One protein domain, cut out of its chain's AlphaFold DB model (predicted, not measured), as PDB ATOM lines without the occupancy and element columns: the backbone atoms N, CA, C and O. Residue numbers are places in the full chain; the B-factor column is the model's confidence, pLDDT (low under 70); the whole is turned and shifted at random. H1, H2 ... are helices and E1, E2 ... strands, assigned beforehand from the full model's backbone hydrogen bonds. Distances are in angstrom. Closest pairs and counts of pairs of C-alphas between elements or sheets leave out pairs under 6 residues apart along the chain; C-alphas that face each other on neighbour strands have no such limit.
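This is residues 4 to 72 of the 84 residues of an uncharacterized protein of Pokkaliibacter plantistimulans (UniProt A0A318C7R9). A small antiparallel sheet of three short strands has the helix H2 packed across one face, mostly at its E1 side. The short helix H1, between E2 and E3 in the chain, lies at one end of the long axis and only grazes the sheet, while the long looped stretch of residues 38 to 57 leads from E3 to H2. The printed part has 69 residues, with two named helices and three named strands along the chain as E1, E2, H1, E3, H2; the sheet order is E1, E2, E3, and the class is mixed, helices and strands. The whole is only just compact, close to loose, with a radius of gyration of the C-alphas of 13.1 A and spans of 39 by 27 by 19 A.

E1, residues 4 to 7, begins at C-alpha 4 at (145.864, 125.342, 225.771) and is 9.8 A long. E2, residues 12 to 16, is 12.5 A long. H1, residues 22 to 30, starts at C-alpha 22 at (144.619, 106.913, 225.098) and is 13.1 A long. E3, residues 34 to 37, is 9.9 A long. H2, residues 58 to 71, is 19.9 A long and ends at C-alpha 71 at (156.459, 127.138, 225.525).

E1 and E2 form a hairpin of antiparallel neighbours, with directions at 146 degrees; N 5 and O 14 are 2.9 A apart and N 14 and O 5 2.8 A, within hydrogen-bond range. E2 and E3 are antiparallel at 169 degrees, with N 13 and O 36 at 2.9 A. E1 and E3 are the edge strands. H2 on one face of the sheet makes two layers, a helix layer over a strand layer, at a height over the sheet of 8.8 A. On the local plane its line and that of E1 stand at 83 degrees, across the strands. H2 is over E1, and only just over E3, with 3 of its C-alphas falling there. The closest C-alphas of E1 and H2 are those of His 6 and Val 65, 6.2 A apart. H1 only grazes the sheet, with its residues 25 to 30; the closest C-alphas of H1 and E2 are those of Trp 16 and Met 29, 6.3 A apart. H1 and H2 are apart. Every O i to N i+4 pair is within hydrogen-bond range in H2, and 4 of 5 are in H1.

The C-alphas of Glu 22 and Glu 47, the two farthest apart, are 39.7 A from each other. The printed part has no cut. The link from E3 to H2, 20 residues, is long; within it residues 42 to 43 pair in parallel with residues 56 to 57. The other links are tight. The mean pLDDT of the printed part is 88.9, and residues 29 to 33 are under 70.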
ATOM      1  N   TRP A   4     146.437 124.430 226.753       92.38
ATOM      2  CA  TRP A   4     145.864 125.342 225.771       92.38
ATOM      3  C   TRP A   4     146.404 125.018 224.381       92.38
ATOM      4  O   TRP A   4     147.607 124.828 224.201       92.38
ATOM      5  N   VAL A   5     145.507 124.981 223.401       91.62
ATOM      6  CA  VAL A   5     145.842 124.889 221.980       91.62
ATOM      7  C   VAL A   5     145.493 126.223 221.338       91.62
ATOM      8  O   VAL A   5     144.392 126.725 221.536       91.62
ATOM      9  N   HIS A   6     146.422 126.794 220.577       94.94
ATOM     10  CA  HIS A   6     146.176 127.989 219.776       94.94
ATOM     11  C   HIS A   6     146.038 127.589 218.306       94.94
ATOM     12  O   HIS A   6     147.003 127.130 217.693       94.94
ATOM     13  N   TRP A   7     144.844 127.782 217.751       93.00
ATOM     14  CA  TRP A   7     144.555 127.600 216.336       93.00
ATOM     15  C   TRP A   7     144.663 128.948 215.614       93.00
ATOM     16  O   TRP A   7     143.810 129.832 215.750       93.00
ATOM     17  N   GLN A   8     145.755 129.122 214.869       92.31
ATOM     18  CA  GLN A   8     146.179 130.426 214.351       92.31
ATOM     19  C   GLN A   8     145.215 130.973 213.293       92.31
ATOM     20  O   GLN A   8     144.885 132.160 213.309       92.31
ATOM     21  N   GLU A   9     144.726 130.118 212.396       90.81
ATOM     22  CA  GLU A   9     143.907 130.505 211.247       90.81
ATOM     23  C   GLU A   9     142.546 131.083 211.657       90.81
ATOM     24  O   GLU A   9     142.036 131.977 210.986       90.81
ATOM     25  N   GLN A  10     141.976 130.613 212.772       91.25
ATOM     26  CA  GLN A  10     140.691 131.099 213.305       91.25
ATOM     27  C   GLN A  10     140.852 132.095 214.455       91.25
ATOM     28  O   GLN A  10     139.853 132.601 214.961       91.25
ATOM     29  N   LYS A  11     142.091 132.412 214.863       95.94
ATOM     30  CA  LYS A  11     142.376 133.210 216.070       95.94
ATOM     31  C   LYS A  11     141.619 132.659 217.275       95.94
ATOM     32  O   LYS A  11     140.902 133.375 217.977       95.94
ATOM     33  N   GLU A  12     141.786 131.366 217.496       95.06
ATOM     34  CA  GLU A  12     141.020 130.605 218.469       95.06
ATOM     35  C   GLU A  12     141.949 129.947 219.484       95.06
ATOM     36  O   GLU A  12     143.015 129.438 219.132       95.06
ATOM     37  N   ILE A  13     141.539 129.950 220.753       94.81
ATOM     38  CA  ILE A  13     142.176 129.149 221.796       94.81
ATOM     39  C   ILE A  13     141.209 128.093 222.309       94.81
ATOM     40  O   ILE A  13     140.026 128.352 222.535       94.81
ATOM     41  N   ILE A  14     141.742 126.898 222.516       91.56
ATOM     42  CA  ILE A  14     140.974 125.717 222.878       91.56
ATOM     43  C   ILE A  14     141.538 125.156 224.175       91.56
ATOM     44  O   ILE A  14     142.735 124.870 224.275       91.56
ATOM     45  N   LEU A  15     140.673 124.997 225.178       89.69
ATOM     46  CA  LEU A  15     141.038 124.348 226.430       89.69
ATOM     47  C   LEU A  15     140.862 122.842 226.309       89.69
ATOM     48  O   LEU A  15     139.755 122.315 226.477       89.69
ATOM     49  N   TRP A  16     141.970 122.146 226.083       85.69
ATOM     50  CA  TRP A  16     141.978 120.695 226.029       85.69
ATOM     51  C   TRP A  16     142.294 120.116 227.411       85.69
ATOM     52  O   TRP A  16     143.333 120.398 228.008       85.69
ATOM     53  N   GLN A  17     141.375 119.316 227.958       79.88
ATOM     54  CA  GLN A  17     141.532 118.723 229.294       79.88
ATOM     55  C   GLN A  17     142.381 117.440 229.308       79.88
ATOM     56  O   GLN A  17     142.758 116.971 230.389       79.88
ATOM     57  N   GLY A  18     142.689 116.901 228.124       76.94
ATOM     58  CA  GLY A  18     143.330 115.602 227.962       76.94
ATOM     59  C   GLY A  18     142.464 114.449 228.478       76.94
ATOM     60  O   GLY A  18     141.286 114.613 228.793       76.94
ATOM     61  N   GLY A  19     143.086 113.280 228.592       71.75
ATOM     62  CA  GLY A  19     142.498 112.074 229.161       71.75
ATOM     63  C   GLY A  19     143.541 111.267 229.928       71.75
ATOM     64  O   GLY A  19     144.748 111.445 229.715       71.75
ATOM     65  N   ASP A  20     143.065 110.417 230.832       77.31
ATOM     66  CA  ASP A  20     143.914 109.573 231.683       77.31
ATOM     67  C   ASP A  20     144.416 108.317 230.946       77.31
ATOM     68  O   ASP A  20     145.434 107.738 231.320       77.31
ATOM     69  N   ASP A  21     143.743 107.948 229.856       81.06
ATOM     70  CA  ASP A  21     144.088 106.871 228.930       81.06
ATOM     71  C   ASP A  21     143.994 107.355 227.466       81.06
ATOM     72  O   ASP A  21     143.490 108.445 227.188       81.06
ATOM     73  N   GLU A  22     144.520 106.564 226.526       76.25
ATOM     74  CA  GLU A  22     144.619 106.913 225.098       76.25
ATOM     75  C   GLU A  22     143.248 107.146 224.437       76.25
ATOM     76  O   GLU A  22     143.087 108.093 223.665       76.25
ATOM     77  N   GLU A  23     142.239 106.343 224.782       77.88
ATOM     78  CA  GLU A  23     140.882 106.479 224.244       77.88
ATOM     79  C   GLU A  23     140.246 107.787 224.732       77.88
ATOM     80  O   GLU A  23     139.739 108.584 223.936       77.88
ATOM     81  N   THR A  24     140.372 108.075 226.027       74.31
ATOM     82  CA  THR A  24     139.891 109.322 226.627       74.31
ATOM     83  C   THR A  24     140.672 110.542 226.116       74.31
ATOM     84  O   THR A  24     140.101 111.623 225.951       74.31
ATOM     85  N   GLN A  25     141.966 110.412 225.806       73.00
ATOM     86  CA  GLN A  25     142.752 111.486 225.185       73.00
ATOM     87  C   GLN A  25     142.232 111.841 223.793       73.00
ATOM     88  O   GLN A  25     142.012 113.020 223.513       73.00
ATOM     89  N   ILE A  26     141.975 110.843 222.947       72.56
ATOM     90  CA  ILE A  26     141.432 111.064 221.602       72.56
ATOM     91  C   ILE A  26     140.013 111.642 221.688       72.56
ATOM     92  O   ILE A  26     139.700 112.622 221.012       72.56
ATOM     93  N   ALA A  27     139.162 111.099 222.563       72.12
ATOM     94  CA  ALA A  27     137.798 111.592 222.742       72.12
ATOM     95  C   ALA A  27     137.758 113.034 223.286       72.12
ATOM     96  O   ALA A  27     136.968 113.856 222.824       72.12
ATOM     97  N   SER A  28     138.637 113.374 224.233       71.38
ATOM     98  CA  SER A  28     138.704 114.718 224.824       71.38
ATOM     99  C   SER A  28     139.202 115.790 223.852       71.38
ATOM    100  O   SER A  28     138.875 116.959 224.046       71.38
ATOM    101  N   MET A  29     139.953 115.421 222.805       67.81
ATOM    102  CA  MET A  29     140.295 116.353 221.721       67.81
ATOM    103  C   MET A  29     139.054 116.796 220.940       67.81
ATOM    104  O   MET A  29     138.965 117.956 220.557       67.81
ATOM    105  N   ALA A  30     138.094 115.893 220.723       69.69
ATOM    106  CA  ALA A  30     136.846 116.198 220.020       69.69
ATOM    107  C   ALA A  30     135.808 116.924 220.901       69.69
ATOM    108  O   ALA A  30     134.836 117.465 220.385       69.69
ATOM    109  N   LEU A  31     135.999 116.920 222.224       66.50
ATOM    110  CA  LEU A  31     135.085 117.485 223.222       66.50
ATOM    111  C   LEU A  31     135.740 118.646 223.979       66.50
ATOM    112  O   LEU A  31     135.754 118.670 225.214       66.50
ATOM    113  N   ALA A  32     136.323 119.594 223.246       65.25
ATOM    114  CA  ALA A  32     136.929 120.775 223.839       65.25
ATOM    115  C   ALA A  32     135.971 121.457 224.829       65.25
ATOM    116  O   ALA A  32     134.822 121.773 224.521       65.25
ATOM    117  N   ARG A  33     136.444 121.692 226.060       68.25
ATOM    118  CA  ARG A  33     135.595 122.252 227.124       68.25
ATOM    119  C   ARG A  33     135.316 123.738 226.912       68.25
ATOM    120  O   ARG A  33     134.318 124.251 227.416       68.25
ATOM    121  N   LYS A  34     136.235 124.431 226.240       79.69
ATOM    122  CA  LYS A  34     136.121 125.840 225.870       79.69
ATOM    123  C   LYS A  34     136.824 126.084 224.545       79.69
ATOM    124  O   LYS A  34     137.985 125.712 224.405       79.69
ATOM    125  N   GLU A  35     136.121 126.769 223.661       90.12
ATOM    126  CA  GLU A  35     136.573 127.272 222.368       90.12
ATOM    127  C   GLU A  35     136.338 128.784 222.391       90.12
ATOM    128  O   GLU A  35     135.200 129.227 222.551       90.12
ATOM    129  N   LEU A  36     137.414 129.577 222.363       94.00
ATOM    130  CA  LEU A  36     137.357 131.031 222.546       94.00
ATOM    131  C   LEU A  36     138.036 131.736 221.371       94.00
ATOM    132  O   LEU A  36     139.263 131.708 221.220       94.00
ATOM    133  N   VAL A  37     137.228 132.402 220.556       96.31
ATOM    134  CA  VAL A  37     137.651 133.139 219.365       96.31
ATOM    135  C   VAL A  37     137.883 134.605 219.714       96.31
ATOM    136  O   VAL A  37     137.007 135.277 220.266       96.31
ATOM    137  N   LEU A  38     139.058 135.126 219.355       97.06
ATOM    138  CA  LEU A  38     139.418 136.526 219.567       97.06
ATOM    139  C   LEU A  38     138.400 137.463 218.896       97.06
ATOM    140  O   LEU A  38     138.102 137.340 217.709       97.06
ATOM    141  N   GLY A  39     137.887 138.427 219.656       95.75
ATOM    142  CA  GLY A  39     136.886 139.405 219.225       95.75
ATOM    143  C   GLY A  39     135.434 138.915 219.281       95.75
ATOM    144  O   GLY A  39     134.532 139.748 219.271       95.75
ATOM    145  N   ARG A  40     135.192 137.599 219.365       95.69
ATOM    146  CA  ARG A  40     133.850 137.021 219.572       95.69
ATOM    147  C   ARG A  40     133.615 136.688 221.041       95.69
ATOM    148  O   ARG A  40     132.609 137.093 221.607       95.69
ATOM    149  N   ASP A  41     134.572 135.979 221.635       96.31
ATOM    150  CA  ASP A  41     134.509 135.457 223.003       96.31
ATOM    151  C   ASP A  41     135.450 136.228 223.947       96.31
ATOM    152  O   ASP A  41     135.818 135.758 225.028       96.31
ATOM    153  N   THR A  42     135.865 137.426 223.523       97.38
ATOM    154  CA  THR A  42     136.753 138.305 224.282       97.38
ATOM    155  C   THR A  42     136.132 139.671 224.516       97.38
ATOM    156  O   THR A  42     135.546 140.254 223.607       97.38
ATOM    157  N   VAL A  43     136.341 140.210 225.710       97.50
ATOM    158  CA  VAL A  43     135.891 141.543 226.124       97.50
ATOM    159  C   VAL A  43     137.071 142.448 226.473       97.50
ATOM    160  O   VAL A  43     138.208 141.981 226.608       97.50
ATOM    161  N   LYS A  44     136.834 143.757 226.605       96.75
ATOM    162  CA  LYS A  44     137.921 144.713 226.872       96.75
ATOM    163  C   LYS A  44     138.377 144.711 228.327       96.75
ATOM    164  O   LYS A  44     139.554 144.969 228.578       96.75
ATOM    165  N   SER A  45     137.485 144.411 229.267       95.31
ATOM    166  CA  SER A  45     137.786 144.427 230.699       95.31
ATOM    167  C   SER A  45     137.090 143.296 231.454       95.31
ATOM    168  O   SER A  45     136.187 142.641 230.937       95.31
ATOM    169  N   GLU A  46     137.529 143.039 232.686       94.31
ATOM    170  CA  GLU A  46     136.947 141.981 233.518       94.31
ATOM    171  C   GLU A  46     135.495 142.280 233.909       94.31
ATOM    172  O   GLU A  46     134.689 141.361 234.037       94.31
ATOM    173  N   GLU A  47     135.122 143.555 234.043       95.56
ATOM    174  CA  GLU A  47     133.747 143.954 234.349       95.56
ATOM    175  C   GLU A  47     132.767 143.521 233.248       95.56
ATOM    176  O   GLU A  47     131.650 143.095 233.542       95.56
ATOM    177  N   GLU A  48     133.198 143.565 231.984       94.56
ATOM    178  CA  GLU A  48     132.398 143.146 230.827       94.56
ATOM    179  C   GLU A  48     132.160 141.627 230.778       94.56
ATOM    180  O   GLU A  48     131.223 141.176 230.116       94.56
ATOM    181  N   ILE A  49     132.944 140.823 231.509       94.50
ATOM    182  CA  ILE A  49     132.717 139.372 231.621       94.50
ATOM    183  C   ILE A  49     131.369 139.102 232.296       94.50
ATOM    184  O   ILE A  49     130.685 138.142 231.940       94.50
ATOM    185  N   ASN A  50     130.984 139.936 233.272       91.94
ATOM    186  CA  ASN A  50     129.703 139.866 233.981       91.94
ATOM    187  C   ASN A  50     129.328 138.437 234.450       91.94
ATOM    188  O   ASN A  50     128.197 137.975 234.289       91.94
ATOM    189  N   GLY A  51     130.310 137.696 234.978       88.31
ATOM    190  CA  GLY A  51     130.132 136.323 235.474       88.31
ATOM    191  C   GLY A  51     129.976 135.240 234.397       88.31
ATOM    192  O   GLY A  51     129.751 134.078 234.739       88.31
ATOM    193  N   SER A  52     130.105 135.580 233.113       89.00
ATOM    194  CA  SER A  52     130.076 134.606 232.022       89.00
ATOM    195  C   SER A  52     131.257 133.644 232.105       89.00
ATOM    196  O   SER A  52     132.416 134.049 232.155       89.00
ATOM    197  N   SER A  53     130.979 132.342 232.042       86.75
ATOM    198  CA  SER A  53     132.015 131.314 231.916       86.75
ATOM    199  C   SER A  53     132.569 131.185 230.489       86.75
ATOM    200  O   SER A  53     133.546 130.450 230.294       86.75
ATOM    201  N   TYR A  54     131.966 131.886 229.523       88.62
ATOM    202  CA  TYR A  54     132.264 131.818 228.088       88.62
ATOM    203  C   TYR A  54     133.036 133.032 227.558       88.62
ATOM    204  O   TYR A  54     133.352 133.062 226.378       88.62
ATOM    205  N   LEU A  55     133.336 134.022 228.403       94.81
ATOM    206  CA  LEU A  55     134.098 135.210 228.016       94.81
ATOM    207  C   LEU A  55     135.413 135.278 228.788       94.81
ATOM    208  O   LEU A  55     135.485 134.878 229.952       94.81
ATOM    209  N   ILE A  56     136.439 135.821 228.141       96.12
ATOM    210  CA  ILE A  56     137.696 136.237 228.774       96.12
ATOM    211  C   ILE A  56     138.065 137.644 228.304       96.12
ATOM    212  O   ILE A  56     137.463 138.164 227.371       96.12
ATOM    213  N   THR A  57     139.060 138.285 228.909       97.62
ATOM    214  CA  THR A  57     139.571 139.544 228.356       97.62
ATOM    215  C   THR A  57     140.444 139.292 227.126       97.62
ATOM    216  O   THR A  57     141.085 138.245 227.001       97.62
ATOM    217  N   GLU A  58     140.525 140.274 226.226       97.81
ATOM    218  CA  GLU A  58     141.487 140.242 225.113       97.81
ATOM    219  C   GLU A  58     142.932 140.089 225.611       97.81
ATOM    220  O   GLU A  58     143.722 139.374 224.997       97.81
ATOM    221  N   SER A  59     143.280 140.713 226.743       97.81
ATOM    222  CA  SER A  59     144.615 140.575 227.334       97.81
ATOM    223  C   SER A  59     144.899 139.136 227.759       97.81
ATOM    224  O   SER A  59     145.937 138.596 227.395       97.81
ATOM    225  N   ALA A  60     143.952 138.480 228.439       96.69
ATOM    226  CA  ALA A  60     144.094 137.085 228.845       96.69
ATOM    227  C   ALA A  60     144.207 136.150 227.633       96.69
ATOM    228  O   ALA A  60     144.995 135.205 227.650       96.69
ATOM    229  N   TRP A  61     143.457 136.430 226.563       97.56
ATOM    230  CA  TRP A  61     143.572 135.685 225.309       97.56
ATOM    231  C   TRP A  61     144.990 135.795 224.731       97.56
ATOM    232  O   TRP A  61     145.611 134.784 224.394       97.56
ATOM    233  N   HIS A  62     145.535 137.014 224.670       98.19
ATOM    234  CA  HIS A  62     146.891 137.249 224.181       98.19
ATOM    235  C   HIS A  62     147.964 136.617 225.069       98.19
ATOM    236  O   HIS A  62     148.928 136.072 224.536       98.19
ATOM    237  N   ASP A  63     147.797 136.632 226.390       98.00
ATOM    238  CA  ASP A  63     148.724 135.978 227.315       98.00
ATOM    239  C   ASP A  63     148.791 134.465 227.069       98.00
ATOM    240  O   ASP A  63     149.885 133.903 227.001       98.00
ATOM    241  N   ILE A  64     147.642 133.817 226.841       96.69
ATOM    242  CA  ILE A  64     147.574 132.387 226.503       96.69
ATOM    243  C   ILE A  64     148.273 132.114 225.169       96.69
ATOM    244  O   ILE A  64     149.096 131.206 225.075       96.69
ATOM    245  N   VAL A  65     147.998 132.914 224.137       97.12
ATOM    246  CA  VAL A  65     148.648 132.747 222.829       97.12
ATOM    247  C   VAL A  65     150.156 132.961 222.901       97.12
ATOM    248  O   VAL A  65     150.913 132.200 222.293       97.12
ATOM    249  N   ASN A  66     150.606 133.958 223.661       97.75
ATOM    250  CA  ASN A  66     152.024 134.219 223.873       97.75
ATOM    251  C   ASN A  66     152.701 133.059 224.615       97.75
ATOM    252  O   ASN A  66     153.822 132.685 224.264       97.75
ATOM    253  N   ASP A  67     152.028 132.457 225.598       96.62
ATOM    254  CA  ASP A  67     152.525 131.267 226.291       96.62
ATOM    255  C   ASP A  67     152.614 130.056 225.352       96.62
ATOM    256  O   ASP A  67     153.666 129.420 225.270       96.62
ATOM    257  N   CYS A  68     151.573 129.799 224.549       95.00
ATOM    258  CA  CYS A  68     151.598 128.762 223.517       95.00
ATOM    259  C   CYS A  68     152.756 128.967 222.527       95.00
ATOM    260  O   CYS A  68     153.432 128.006 222.171       95.00
ATOM    261  N   ALA A  69     153.018 130.201 222.095       95.44
ATOM    262  CA  ALA A  69     154.115 130.504 221.176       95.44
ATOM    263  C   ALA A  69     155.501 130.325 221.820       95.44
ATOM    264  O   ALA A  69     156.453 129.943 221.142       95.44
ATOM    265  N   LYS A  70     155.626 130.608 223.121       96.94
ATOM    266  CA  LYS A  70     156.897 130.546 223.851       96.94
ATOM    267  C   LYS A  70     157.253 129.135 224.313       96.94
ATOM    268  O   LYS A  70     158.422 128.759 224.267       96.94
ATOM    269  N   ASN A  71     156.264 128.394 224.800       94.94
ATOM    270  CA  ASN A  71     156.459 127.138 225.525       94.94
ATOM    271  C   ASN A  71     155.792 125.938 224.838       94.94
ATOM    272  O   ASN A  71     156.077 124.791 225.185       94.94
ATOM    273  N   GLY A  72     154.889 126.183 223.889       89.56
ATOM    274  CA  GLY A  72     154.142 125.142 223.203       89.56
ATOM    275  C   GLY A  72     154.940 124.448 222.105       89.56
ATOM    276  O   GLY A  72     155.965 124.923 221.616       89.56
TER     277      GLY A  72